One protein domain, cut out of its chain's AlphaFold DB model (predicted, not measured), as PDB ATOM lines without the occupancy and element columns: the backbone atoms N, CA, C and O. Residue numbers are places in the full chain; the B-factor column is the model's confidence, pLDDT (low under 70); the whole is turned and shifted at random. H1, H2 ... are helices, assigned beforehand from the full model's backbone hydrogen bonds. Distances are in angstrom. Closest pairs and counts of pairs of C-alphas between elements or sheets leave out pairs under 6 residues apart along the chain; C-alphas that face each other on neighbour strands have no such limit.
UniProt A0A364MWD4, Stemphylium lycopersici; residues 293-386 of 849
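This is residues 293 to 386 of the 849 residues of a protein of Stemphylium lycopersici (UniProt A0A364MWD4). Two long helices, H3 and H4, make a V; H5 folds back beside H4, and short H6 packs on H3 and H5. Short H1 and H2 lie on the far side of H3 from H4. The printed part has 94 residues, with six named helices, H1 to H6 in order along the chain, which hold 67 of them, and no named strand; its class is all helix, and it is only just compact, close to loose, with a radius of gyration of the C-alphas of 14.4 A and spans of 37 by 34 by 19 A.

H1, residues 293 to 296, only just touches H3, residues 309 to 330, with 3 pairs of C-alphas within 8 A; closest are Leu 293 and Ser 320, 7.1 A. H2 is residues 298 to 304. H3 and H4, residues 335 to 352, form a hairpin, with closest C-alphas Val 329 and Ala 338, 4.9 A, at a shallow tilt of 33 degrees, only just short of steep, opposite ways. H4 and H5, residues 359 to 369, form a hairpin, with closest C-alphas Val 352 and Val 362, 6.3 A, at a shallow tilt of 8 degrees. H6, residues 375 to 379, touches H3; C-alphas Phe 321 and Ala 377 are closest, 4.7 A. Every O i to N i+4 pair is within hydrogen-bond range in H2, H4, H5 and H6, and 17 of 18 in H3.

H3 is 32.1 A long, from C-alpha 309 at (25.079, -5.434, -90.026); H4, 25.7 A, ends at C-alpha 352 at (33.357, -29.203, -87.202).

The printed part has no cut, no link is long, and no printed residue is under 70 in pLDDT.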
ATOM      1  N   LEU A 293      34.785  -8.632 -75.778       90.88
ATOM      2  CA  LEU A 293      35.489  -7.579 -76.517       90.88
ATOM      3  C   LEU A 293      35.587  -6.281 -75.710       90.88
ATOM      4  O   LEU A 293      36.677  -5.734 -75.554       90.88
ATOM      5  N   LYS A 294      34.471  -5.813 -75.141       88.56
ATOM      6  CA  LYS A 294      34.430  -4.573 -74.353       88.56
ATOM      7  C   LYS A 294      35.368  -4.620 -73.142       88.56
ATOM      8  O   LYS A 294      35.966  -3.601 -72.804       88.56
ATOM      9  N   ARG A 295      35.501  -5.787 -72.497       87.00
ATOM     10  CA  ARG A 295      36.387  -5.991 -71.340       87.00
ATOM     11  C   ARG A 295      37.861  -6.094 -71.733       87.00
ATOM     12  O   ARG A 295      38.703  -5.596 -70.993       87.00
ATOM     13  N   LYS A 296      38.176  -6.757 -72.851       85.94
ATOM     14  CA  LYS A 296      39.558  -7.084 -73.244       85.94
ATOM     15  C   LYS A 296      40.205  -6.023 -74.139       85.94
ATOM     16  O   LYS A 296      41.413  -5.838 -74.058       85.94
ATOM     17  N   SER A 297      39.442  -5.295 -74.958       81.50
ATOM     18  CA  SER A 297      39.993  -4.234 -75.810       81.50
ATOM     19  C   SER A 297      39.019  -3.084 -76.056       81.50
ATOM     20  O   SER A 297      38.073  -3.177 -76.840       81.50
ATOM     21  N   ARG A 298      39.312  -1.928 -75.447       76.62
ATOM     22  CA  ARG A 298      38.554  -0.690 -75.676       76.62
ATOM     23  C   ARG A 298      38.696  -0.180 -77.117       76.62
ATOM     24  O   ARG A 298      37.708   0.284 -77.682       76.62
ATOM     25  N   SER A 299      39.893  -0.276 -77.702       76.44
ATOM     26  CA  SER A 299      40.171   0.193 -79.068       76.44
ATOM     27  C   SER A 299      39.433  -0.646 -80.107       76.44
ATOM     28  O   SER A 299      38.716  -0.087 -80.935       76.44
ATOM     29  N   PHE A 300      39.510  -1.980 -80.015       82.44
ATOM     30  CA  PHE A 300      38.767  -2.853 -80.927       82.44
ATOM     31  C   PHE A 300      37.257  -2.796 -80.686       82.44
ATOM     32  O   PHE A 300      36.498  -2.860 -81.647       82.44
ATOM     33  N   TYR A 301      36.793  -2.592 -79.446       86.38
ATOM     34  CA  TYR A 301      35.371  -2.352 -79.190       86.38
ATOM     35  C   TYR A 301      34.863  -1.098 -79.917       86.38
ATOM     36  O   TYR A 301      33.836  -1.161 -80.594       86.38
ATOM     37  N   LEU A 302      35.601   0.016 -79.847       81.44
ATOM     38  CA  LEU A 302      35.248   1.240 -80.570       81.44
ATOM     39  C   LEU A 302      35.319   1.042 -82.091       81.44
ATOM     40  O   LEU A 302      34.397   1.443 -82.796       81.44
ATOM     41  N   ALA A 303      36.366   0.382 -82.593       85.56
ATOM     42  CA  ALA A 303      36.498   0.078 -84.015       85.56
ATOM     43  C   ALA A 303      35.360  -0.827 -84.517       85.56
ATOM     44  O   ALA A 303      34.823  -0.586 -85.596       85.56
ATOM     45  N   SER A 304      34.911  -1.800 -83.714       89.62
ATOM     46  CA  SER A 304      33.810  -2.707 -84.071       89.62
ATOM     47  C   SER A 304      32.513  -1.964 -84.406       89.62
ATOM     48  O   SER A 304      31.752  -2.425 -85.249       89.62
ATOM     49  N   ALA A 305      32.274  -0.788 -83.808       88.38
ATOM     50  CA  ALA A 305      31.099   0.038 -84.090       88.38
ATOM     51  C   ALA A 305      31.026   0.532 -85.539       88.38
ATOM     52  O   ALA A 305      29.949   0.851 -86.043       88.38
ATOM     53  N   THR A 306      32.163   0.595 -86.224       88.50
ATOM     54  CA  THR A 306      32.211   1.039 -87.616       88.50
ATOM     55  C   THR A 306      31.739  -0.041 -88.584       88.50
ATOM     56  O   THR A 306      31.231   0.307 -89.646       88.50
ATOM     57  N   PHE A 307      31.795  -1.322 -88.207       89.62
ATOM     58  CA  PHE A 307      31.298  -2.421 -89.032       89.62
ATOM     59  C   PHE A 307      29.760  -2.479 -88.983       89.62
ATOM     60  O   PHE A 307      29.178  -2.487 -87.895       89.62
ATOM     61  N   PRO A 308      29.062  -2.494 -90.128       81.50
ATOM     62  CA  PRO A 308      27.608  -2.597 -90.158       81.50
ATOM     63  C   PRO A 308      27.124  -4.056 -90.159       81.50
ATOM     64  O   PRO A 308      27.814  -4.965 -90.618       81.50
ATOM     65  N   GLY A 309      25.881  -4.249 -89.712       83.81
ATOM     66  CA  GLY A 309      25.079  -5.434 -90.026       83.81
ATOM     67  C   GLY A 309      25.692  -6.780 -89.602       83.81
ATOM     68  O   GLY A 309      26.296  -6.865 -88.527       83.81
ATOM     69  N   PRO A 310      25.509  -7.842 -90.407       88.69
ATOM     70  CA  PRO A 310      25.886  -9.200 -90.018       88.69
ATOM     71  C   PRO A 310      27.400  -9.443 -89.994       88.69
ATOM     72  O   PRO A 310      27.866 -10.230 -89.172       88.69
ATOM     73  N   LEU A 311      28.189  -8.712 -90.793       92.56
ATOM     74  CA  LEU A 311      29.652  -8.787 -90.728       92.56
ATOM     75  C   LEU A 311      30.163  -8.438 -89.323       92.56
ATOM     76  O   LEU A 311      31.048  -9.109 -88.800       92.56
ATOM     77  N   ARG A 312      29.580  -7.420 -88.670       94.12
ATOM     78  CA  ARG A 312      29.943  -7.073 -87.286       94.12
ATOM     79  C   ARG A 312      29.669  -8.226 -86.322       94.12
ATOM     80  O   ARG A 312      30.470  -8.440 -85.420       94.12
ATOM     81  N   ALA A 313      28.562  -8.950 -86.497       94.31
ATOM     82  CA  ALA A 313      28.226 -10.095 -85.655       94.31
ATOM     83  C   ALA A 313      29.260 -11.219 -85.812       94.31
ATOM     84  O   ALA A 313      29.824 -11.662 -84.814       94.31
ATOM     85  N   ASP A 314      29.588 -11.603 -87.048       95.25
ATOM     86  CA  ASP A 314      30.577 -12.655 -87.307       95.25
ATOM     87  C   ASP A 314      31.981 -12.269 -86.816       95.25
ATOM     88  O   ASP A 314      32.666 -13.096 -86.220       95.25
ATOM     89  N   LEU A 315      32.397 -11.007 -86.981       96.44
ATOM     90  CA  LEU A 315      33.679 -10.517 -86.458       96.44
ATOM     91  C   LEU A 315      33.729 -10.534 -84.921       96.44
ATOM     92  O   LEU A 315      34.769 -10.849 -84.344       96.44
ATOM     93  N   LEU A 316      32.618 -10.219 -84.243       96.12
ATOM     94  CA  LEU A 316      32.523 -10.320 -82.781       96.12
ATOM     95  C   LEU A 316      32.644 -11.775 -82.318       96.12
ATOM     96  O   LEU A 316      33.352 -12.043 -81.346       96.12
ATOM     97  N   LEU A 317      31.980 -12.702 -83.012       96.69
ATOM     98  CA  LEU A 317      32.030 -14.136 -82.723       96.69
ATOM     99  C   LEU A 317      33.425 -14.717 -82.991       96.69
ATOM    100  O   LEU A 317      33.948 -15.443 -82.146       96.69
ATOM    101  N   LEU A 318      34.069 -14.319 -84.093       97.56
ATOM    102  CA  LEU A 318      35.450 -14.681 -84.411       97.56
ATOM    103  C   LEU A 318      36.424 -14.173 -83.342       97.56
ATOM    104  O   LEU A 318      37.195 -14.956 -82.793       97.56
ATOM    105  N   TYR A 319      36.354 -12.887 -82.978       96.44
ATOM    106  CA  TYR A 319      37.176 -12.327 -81.899       96.44
ATOM    107  C   TYR A 319      36.965 -13.087 -80.584       96.44
ATOM    108  O   TYR A 319      37.910 -13.395 -79.859       96.44
ATOM    109  N   SER A 320      35.703 -13.390 -80.281       96.88
ATOM    110  CA  SER A 320      35.299 -14.149 -79.108       96.88
ATOM    111  C   SER A 320      35.938 -15.540 -79.073       96.88
ATOM    112  O   SER A 320      36.475 -15.907 -78.031       96.88
ATOM    113  N   PHE A 321      35.919 -16.275 -80.189       97.62
ATOM    114  CA  PHE A 321      36.597 -17.564 -80.331       97.62
ATOM    115  C   PHE A 321      38.105 -17.432 -80.131       97.62
ATOM    116  O   PHE A 321      38.640 -18.086 -79.239       97.62
ATOM    117  N   CYS A 322      38.768 -16.546 -80.888       96.25
ATOM    118  CA  CYS A 322      40.218 -16.370 -80.801       96.25
ATOM    119  C   CYS A 322      40.637 -16.063 -79.363       96.25
ATOM    120  O   CYS A 322      41.551 -16.692 -78.842       96.25
ATOM    121  N   ARG A 323      39.918 -15.156 -78.684       95.00
ATOM    122  CA  ARG A 323      40.260 -14.777 -77.313       95.00
ATOM    123  C   ARG A 323      40.006 -15.885 -76.296       95.00
ATOM    124  O   ARG A 323      40.741 -15.974 -75.324       95.00
ATOM    125  N   VAL A 324      38.955 -16.683 -76.473       96.12
ATOM    126  CA  VAL A 324      38.673 -17.817 -75.582       96.12
ATOM    127  C   VAL A 324      39.688 -18.934 -75.772       96.12
ATOM    128  O   VAL A 324      40.140 -19.489 -74.779       96.12
ATOM    129  N   ALA A 325      40.036 -19.263 -77.016       95.69
ATOM    130  CA  ALA A 325      41.032 -20.286 -77.310       95.69
ATOM    131  C   ALA A 325      42.398 -19.903 -76.719       95.69
ATOM    132  O   ALA A 325      42.991 -20.702 -76.004       95.69
ATOM    133  N   ASP A 326      42.809 -18.653 -76.926       93.62
ATOM    134  CA  ASP A 326      44.005 -18.042 -76.343       93.62
ATOM    135  C   ASP A 326      43.971 -18.066 -74.803       93.62
ATOM    136  O   ASP A 326      44.860 -18.620 -74.168       93.62
ATOM    137  N   ASP A 327      42.879 -17.590 -74.181       92.81
ATOM    138  CA  ASP A 327      42.716 -17.601 -72.719       92.81
ATOM    139  C   ASP A 327      42.756 -19.025 -72.119       92.81
ATOM    140  O   ASP A 327      43.212 -19.182 -70.989       92.81
ATOM    141  N   LEU A 328      42.262 -20.055 -72.817       94.12
ATOM    142  CA  LEU A 328      42.317 -21.440 -72.327       94.12
ATOM    143  C   LEU A 328      43.750 -21.982 -72.301       94.12
ATOM    144  O   LEU A 328      44.085 -22.750 -71.405       94.12
ATOM    145  N   VAL A 329      44.580 -21.588 -73.269       92.38
ATOM    146  CA  VAL A 329      45.979 -22.023 -73.345       92.38
ATOM    147  C   VAL A 329      46.853 -21.197 -72.399       92.38
ATOM    148  O   VAL A 329      47.580 -21.775 -71.599       92.38
ATOM    149  N   ASP A 330      46.739 -19.867 -72.425       88.19
ATOM    150  CA  ASP A 330      47.578 -18.963 -71.624       88.19
ATOM    151  C   ASP A 330      47.300 -19.034 -70.116       88.19
ATOM    152  O   ASP A 330      48.206 -18.813 -69.316       88.19
ATOM    153  N   ASN A 331      46.057 -19.317 -69.703       89.44
ATOM    154  CA  ASN A 331      45.707 -19.435 -68.281       89.44
ATOM    155  C   ASN A 331      45.772 -20.883 -67.764       89.44
ATOM    156  O   ASN A 331      45.279 -21.151 -66.664       89.44
ATOM    157  N   ALA A 332      46.327 -21.816 -68.542       89.94
ATOM    158  CA  ALA A 332      46.579 -23.171 -68.075       89.94
ATOM    159  C   ALA A 332      47.543 -23.151 -66.877       89.94
ATOM    160  O   ALA A 332      48.467 -22.342 -66.810       89.94
ATOM    161  N   SER A 333      47.324 -24.044 -65.914       88.56
ATOM    162  CA  SER A 333      48.158 -24.139 -64.713       88.56
ATOM    163  C   SER A 333      49.555 -24.695 -64.999       88.56
ATOM    164  O   SER A 333      50.510 -24.331 -64.312       88.56
ATOM    165  N   ASP A 334      49.676 -25.551 -66.018       88.06
ATOM    166  CA  ASP A 334      50.936 -26.107 -66.496       88.06
ATOM    167  C   ASP A 334      50.903 -26.437 -68.005       88.06
ATOM    168  O   ASP A 334      49.862 -26.417 -68.671       88.06
ATOM    169  N   ALA A 335      52.073 -26.784 -68.550       87.31
ATOM    170  CA  ALA A 335      52.239 -27.118 -69.963       87.31
ATOM    171  C   ALA A 335      51.477 -28.389 -70.400       87.31
ATOM    172  O   ALA A 335      51.209 -28.562 -71.592       87.31
ATOM    173  N   ASN A 336      51.137 -29.303 -69.484       90.38
ATOM    174  CA  ASN A 336      50.355 -30.494 -69.821       90.38
ATOM    175  C   ASN A 336      48.879 -30.136 -69.989       90.38
ATOM    176  O   ASN A 336      48.259 -30.571 -70.959       90.38
ATOM    177  N   GLU A 337      48.331 -29.312 -69.096       92.81
ATOM    178  CA  GLU A 337      46.979 -28.779 -69.228       92.81
ATOM    179  C   GLU A 337      46.835 -27.986 -70.534       92.81
ATOM    180  O   GLU A 337      45.891 -28.212 -71.295       92.81
ATOM    181  N   ALA A 338      47.815 -27.144 -70.866       92.25
ATOM    182  CA  ALA A 338      47.808 -26.404 -72.122       92.25
ATOM    183  C   ALA A 338      47.797 -27.328 -73.359       92.25
ATOM    184  O   ALA A 338      47.005 -27.128 -74.284       92.25
ATOM    185  N   LYS A 339      48.595 -28.409 -73.358       94.00
ATOM    186  CA  LYS A 339      48.567 -29.441 -74.417       94.00
ATOM    187  C   LYS A 339      47.205 -30.127 -74.529       94.00
ATOM    188  O   LYS A 339      46.765 -30.426 -75.640       94.00
ATOM    189  N   VAL A 340      46.520 -30.367 -73.408       95.75
ATOM    190  CA  VAL A 340      45.155 -30.920 -73.407       95.75
ATOM    191  C   VAL A 340      44.178 -29.944 -74.063       95.75
ATOM    192  O   VAL A 340      43.363 -30.371 -74.885       95.75
ATOM    193  N   TRP A 341      44.267 -28.644 -73.761       96.50
ATOM    194  CA  TRP A 341      43.427 -27.628 -74.403       96.50
ATOM    195  C   TRP A 341      43.663 -27.557 -75.909       96.50
ATOM    196  O   TRP A 341      42.704 -27.607 -76.678       96.50
ATOM    197  N   ILE A 342      44.919 -27.552 -76.345       96.00
ATOM    198  CA  ILE A 342      45.284 -27.581 -77.766       96.00
ATOM    199  C   ILE A 342      44.744 -28.841 -78.457       96.00
ATOM    200  O   ILE A 342      44.155 -28.755 -79.536       96.00
ATOM    201  N   ALA A 343      44.871 -30.014 -77.830       96.31
ATOM    202  CA  ALA A 343      44.322 -31.256 -78.372       96.31
ATOM    203  C   ALA A 343      42.790 -31.191 -78.525       96.31
ATOM    204  O   ALA A 343      42.253 -31.623 -79.548       96.31
ATOM    205  N   LYS A 344      42.083 -30.599 -77.552       97.00
ATOM    206  CA  LYS A 344      40.632 -30.351 -77.630       97.00
ATOM    207  C   LYS A 344      40.274 -29.364 -78.744       97.00
ATOM    208  O   LYS A 344      39.317 -29.618 -79.473       97.00
ATOM    209  N   LEU A 345      41.051 -28.293 -78.931       96.75
ATOM    210  CA  LEU A 345      40.879 -27.338 -80.036       96.75
ATOM    211  C   LEU A 345      41.037 -28.027 -81.400       96.75
ATOM    212  O   LEU A 345      40.157 -27.902 -82.251       96.75
ATOM    213  N   ARG A 346      42.095 -28.828 -81.591       96.19
ATOM    214  CA  ARG A 346      42.303 -29.617 -82.819       96.19
ATOM    215  C   ARG A 346      41.163 -30.602 -83.065       96.19
ATOM    216  O   ARG A 346      40.651 -30.692 -84.177       96.19
ATOM    217  N   LYS A 347      40.737 -31.327 -82.028       95.56
ATOM    218  CA  LYS A 347      39.606 -32.265 -82.101       95.56
ATOM    219  C   LYS A 347      38.314 -31.544 -82.504       95.56
ATOM    220  O   LYS A 347      37.571 -32.061 -83.332       95.56
ATOM    221  N   PHE A 348      38.054 -30.359 -81.949       96.12
ATOM    222  CA  PHE A 348      36.928 -29.510 -82.345       96.12
ATOM    223  C   PHE A 348      37.009 -29.112 -83.826       96.12
ATOM    224  O   PHE A 348      36.050 -29.360 -84.555       96.12
ATOM    225  N   LEU A 349      38.143 -28.569 -84.287       95.81
ATOM    226  CA  LEU A 349      38.325 -28.153 -85.684       95.81
ATOM    227  C   LEU A 349      38.165 -29.327 -86.663       95.81
ATOM    228  O   LEU A 349      37.416 -29.228 -87.634       95.81
ATOM    229  N   ASN A 350      38.776 -30.475 -86.364       94.44
ATOM    230  CA  ASN A 350      38.645 -31.681 -87.182       94.44
ATOM    231  C   ASN A 350      37.188 -32.140 -87.303       94.44
ATOM    232  O   ASN A 350      36.759 -32.549 -88.378       94.44
ATOM    233  N   ASN A 351      36.420 -32.074 -86.213       94.12
ATOM    234  CA  ASN A 351      35.038 -32.539 -86.203       94.12
ATOM    235  C   ASN A 351      34.073 -31.536 -86.843       94.12
ATOM    236  O   ASN A 351      33.168 -31.964 -87.552       94.12
ATOM    237  N   VAL A 352      34.258 -30.226 -86.640       94.19
ATOM    238  CA  VAL A 352      33.357 -29.203 -87.202       94.19
ATOM    239  C   VAL A 352      33.502 -29.060 -88.721       94.19
ATOM    240  O   VAL A 352      32.525 -28.740 -89.391       94.19
ATOM    241  N   TYR A 353      34.686 -29.357 -89.271       94.06
ATOM    242  CA  TYR A 353      34.938 -29.389 -90.717       94.06
ATOM    243  C   TYR A 353      34.805 -30.794 -91.335       94.06
ATOM    244  O   TYR A 353      34.985 -30.953 -92.542       94.06
ATOM    245  N   SER A 354      34.476 -31.828 -90.549       91.50
ATOM    246  CA  SER A 354      34.255 -33.179 -91.073       91.50
ATOM    247  C   SER A 354      32.813 -33.378 -91.529       91.50
ATOM    248  O   SER A 354      31.887 -33.343 -90.724       91.50
ATOM    249  N   GLU A 355      32.621 -33.756 -92.792       83.44
ATOM    250  CA  GLU A 355      31.301 -34.151 -93.311       83.44
ATOM    251  C   GLU A 355      30.725 -35.405 -92.622       83.44
ATOM    252  O   GLU A 355      29.521 -35.656 -92.665       83.44
ATOM    253  N   LYS A 356      31.573 -36.212 -91.963       85.50
ATOM    254  CA  LYS A 356      31.171 -37.465 -91.300       85.50
ATOM    255  C   LYS A 356      30.591 -37.245 -89.900       85.50
ATOM    256  O   LYS A 356      29.953 -38.150 -89.356       85.50
ATOM    257  N   VAL A 357      30.827 -36.081 -89.291       84.50
ATOM    258  CA  VAL A 357      30.403 -35.777 -87.920       84.50
ATOM    259  C   VAL A 357      29.236 -34.796 -87.964       84.50
ATOM    260  O   VAL A 357      29.387 -33.628 -88.293       84.50
ATOM    261  N   GLY A 358      28.038 -35.268 -87.617       83.31
ATOM    262  CA  GLY A 358      26.858 -34.402 -87.568       83.31
ATOM    263  C   GLY A 358      26.942 -33.335 -86.467       83.31
ATOM    264  O   GLY A 358      27.473 -33.592 -85.384       83.31
ATOM    265  N   GLN A 359      26.314 -32.179 -86.710       82.88
ATOM    266  CA  GLN A 359      26.237 -31.034 -85.785       82.88
ATOM    267  C   GLN A 359      25.871 -31.396 -84.324       82.88
ATOM    268  O   GLN A 359      26.530 -30.891 -83.414       82.88
ATOM    269  N   PRO A 360      24.918 -32.314 -84.033       89.12
ATOM    270  CA  PRO A 360      24.606 -32.689 -82.650       89.12
ATOM    271  C   PRO A 360      25.780 -33.326 -81.895       89.12
ATOM    272  O   PRO A 360      25.918 -33.126 -80.690       89.12
ATOM    273  N   LYS A 361      26.646 -34.077 -82.592       90.38
ATOM    274  CA  LYS A 361      27.839 -34.688 -81.986       90.38
ATOM    275  C   LYS A 361      28.900 -33.636 -81.677       90.38
ATOM    276  O   LYS A 361      29.491 -33.689 -80.605       90.38
ATOM    277  N   VAL A 362      29.095 -32.666 -82.576       90.50
ATOM    278  CA  VAL A 362      29.993 -31.521 -82.349       90.50
ATOM    279  C   VAL A 362      29.516 -30.707 -81.144       90.50
ATOM    280  O   VAL A 362      30.306 -30.394 -80.259       90.50
ATOM    281  N   HIS A 363      28.212 -30.435 -81.051       91.19
ATOM    282  CA  HIS A 363      27.633 -29.726 -79.912       91.19
ATOM    283  C   HIS A 363      27.840 -30.480 -78.589       91.19
ATOM    284  O   HIS A 363      28.271 -29.883 -77.604       91.19
ATOM    285  N   ALA A 364      27.541 -31.783 -78.545       92.19
ATOM    286  CA  ALA A 364      27.737 -32.600 -77.345       92.19
ATOM    287  C   ALA A 364      29.207 -32.604 -76.904       92.19
ATOM    288  O   ALA A 364      29.499 -32.397 -75.729       92.19
ATOM    289  N   GLN A 365      30.118 -32.745 -77.868       93.56
ATOM    290  CA  GLN A 365      31.547 -32.669 -77.619       93.56
ATOM    291  C   GLN A 365      31.949 -31.313 -77.026       93.56
ATOM    292  O   GLN A 365      32.711 -31.286 -76.070       93.56
ATOM    293  N   ILE A 366      31.459 -30.188 -77.556       93.81
ATOM    294  CA  ILE A 366      31.812 -28.865 -77.017       93.81
ATOM    295  C   ILE A 366      31.365 -28.731 -75.557       93.81
ATOM    296  O   ILE A 366      32.110 -28.201 -74.732       93.81
ATOM    297  N   CYS A 367      30.167 -29.224 -75.235       92.75
ATOM    298  CA  CYS A 367      29.645 -29.198 -73.871       92.75
ATOM    299  C   CYS A 367      30.452 -30.060 -72.890       92.75
ATOM    300  O   CYS A 367      30.507 -29.725 -71.709       92.75
ATOM    301  N   GLU A 368      31.057 -31.148 -73.370       94.12
ATOM    302  CA  GLU A 368      31.916 -32.042 -72.588       94.12
ATOM    303  C   GLU A 368      33.349 -31.503 -72.462       94.12
ATOM    304  O   GLU A 368      33.918 -31.465 -71.371       94.12
ATOM    305  N   ASP A 369      33.936 -31.065 -73.578       93.56
ATOM    306  CA  ASP A 369      35.352 -30.720 -73.666       93.56
ATOM    307  C   ASP A 369      35.649 -29.337 -73.049       93.56
ATOM    308  O   ASP A 369      36.732 -29.173 -72.479       93.56
ATOM    309  N   PHE A 370      34.730 -28.357 -73.120       95.38
ATOM    310  CA  PHE A 370      34.992 -26.955 -72.746       95.38
ATOM    311  C   PHE A 370      34.158 -26.440 -71.553       95.38
ATOM    312  O   PHE A 370      32.981 -26.785 -71.419       95.38
ATOM    313  N   PRO A 371      34.714 -25.532 -70.718       93.81
ATOM    314  CA  PRO A 371      33.986 -24.899 -69.618       93.81
ATOM    315  C   PRO A 371      32.693 -24.181 -70.038       93.81
ATOM    316  O   PRO A 371      32.616 -23.537 -71.082       93.81
ATOM    317  N   LEU A 372      31.681 -24.191 -69.166       89.38
ATOM    318  CA  LEU A 372      30.347 -23.629 -69.441       89.38
ATOM    319  C   LEU A 372      30.360 -22.170 -69.945       89.38
ATOM    320  O   LEU A 372      29.577 -21.813 -70.819       89.38
ATOM    321  N   GLY A 373      31.259 -21.329 -69.421       86.56
ATOM    322  CA  GLY A 373      31.394 -19.917 -69.818       86.56
ATOM    323  C   GLY A 373      32.161 -19.673 -71.127       86.56
ATOM    324  O   GLY A 373      32.264 -18.529 -71.570       86.56
ATOM    325  N   THR A 374      32.727 -20.719 -71.735       92.56
ATOM    326  CA  THR A 374      33.518 -20.637 -72.973       92.56
ATOM    327  C   THR A 374      32.840 -21.326 -74.154       92.56
ATOM    328  O   THR A 374      33.128 -20.978 -75.295       92.56
ATOM    329  N   GLN A 375      31.916 -22.260 -73.899       95.12
ATOM    330  CA  GLN A 375      31.223 -23.065 -74.919       95.12
ATOM    331  C   GLN A 375      30.590 -22.231 -76.040       95.12
ATOM    332  O   GLN A 375      30.677 -22.606 -77.208       95.12
ATOM    333  N   SER A 376      29.996 -21.079 -75.712       94.94
ATOM    334  CA  SER A 376      29.353 -20.199 -76.695       94.94
ATOM    335  C   SER A 376      30.309 -19.718 -77.786       94.94
ATOM    336  O   SER A 376      29.900 -19.606 -78.936       94.94
ATOM    337  N   ALA A 377      31.584 -19.489 -77.464       96.06
ATOM    338  CA  ALA A 377      32.574 -19.028 -78.431       96.06
ATOM    339  C   ALA A 377      32.888 -20.088 -79.500       96.06
ATOM    340  O   ALA A 377      33.206 -19.733 -80.629       96.06
ATOM    341  N   PHE A 378      32.753 -21.372 -79.158       96.38
ATOM    342  CA  PHE A 378      32.937 -22.497 -80.078       96.38
ATOM    343  C   PHE A 378      31.659 -22.809 -80.854       96.38
ATOM    344  O   PHE A 378      31.701 -22.971 -82.069       96.38
ATOM    345  N   LEU A 379      30.514 -22.844 -80.161       93.81
ATOM    346  CA  LEU A 379      29.206 -23.128 -80.764       93.81
ATOM    347  C   LEU A 379      28.795 -22.087 -81.810       93.81
ATOM    348  O   LEU A 379      28.065 -22.410 -82.739       93.81
ATOM    349  N   GLN A 380      29.238 -20.843 -81.632       93.50
ATOM    350  CA  GLN A 380      28.830 -19.699 -82.446       93.50
ATOM    351  C   GLN A 380      29.907 -19.256 -83.445       93.50
ATOM    352  O   GLN A 380      29.727 -18.250 -84.128       93.50
ATOM    353  N   LEU A 381      31.036 -19.965 -83.540       95.81
ATOM    354  CA  LEU A 381      32.052 -19.658 -84.544       95.81
ATOM    355  C   LEU A 381      31.446 -19.854 -85.951       95.81
ATOM    356  O   LEU A 381      30.906 -20.929 -86.220       95.81
ATOM    357  N   PRO A 382      31.535 -18.872 -86.873       94.25
ATOM    358  CA  PRO A 382      30.938 -18.974 -88.205       94.25
ATOM    359  C   PRO A 382      31.770 -19.865 -89.150       94.25
ATOM    360  O   PRO A 382      32.229 -19.422 -90.200       94.25
ATOM    361  N   THR A 383      31.962 -21.137 -88.796       93.81
ATOM    362  CA  THR A 383      32.829 -22.096 -89.509       93.81
ATOM    363  C   THR A 383      32.422 -22.325 -90.961       93.81
ATOM    364  O   THR A 383      33.284 -22.503 -91.812       93.81
ATOM    365  N   ALA A 384      31.129 -22.223 -91.285       90.81
ATOM    366  CA  ALA A 384      30.637 -22.327 -92.662       90.81
ATOM    367  C   ALA A 384      31.143 -21.198 -93.590       90.81
ATOM    368  O   ALA A 384      31.029 -21.309 -94.808       90.81
ATOM    369  N   LYS A 385      31.673 -20.107 -93.018       93.25
ATOM    370  CA  LYS A 385      32.149 -18.905 -93.725       93.25
ATOM    371  C   LYS A 385      33.671 -18.743 -93.661       93.25
ATOM    372  O   LYS A 385      34.191 -17.761 -94.178       93.25
ATOM    373  N   LEU A 386      34.360 -19.661 -92.983       95.56
ATOM    374  CA  LEU A 386      35.789 -19.595 -92.692       95.56
ATOM    375  C   LEU A 386      36.486 -20.840 -93.226       95.56
ATOM    376  O   LEU A 386      35.964 -21.950 -93.109       95.56
TER     377      LEU A 386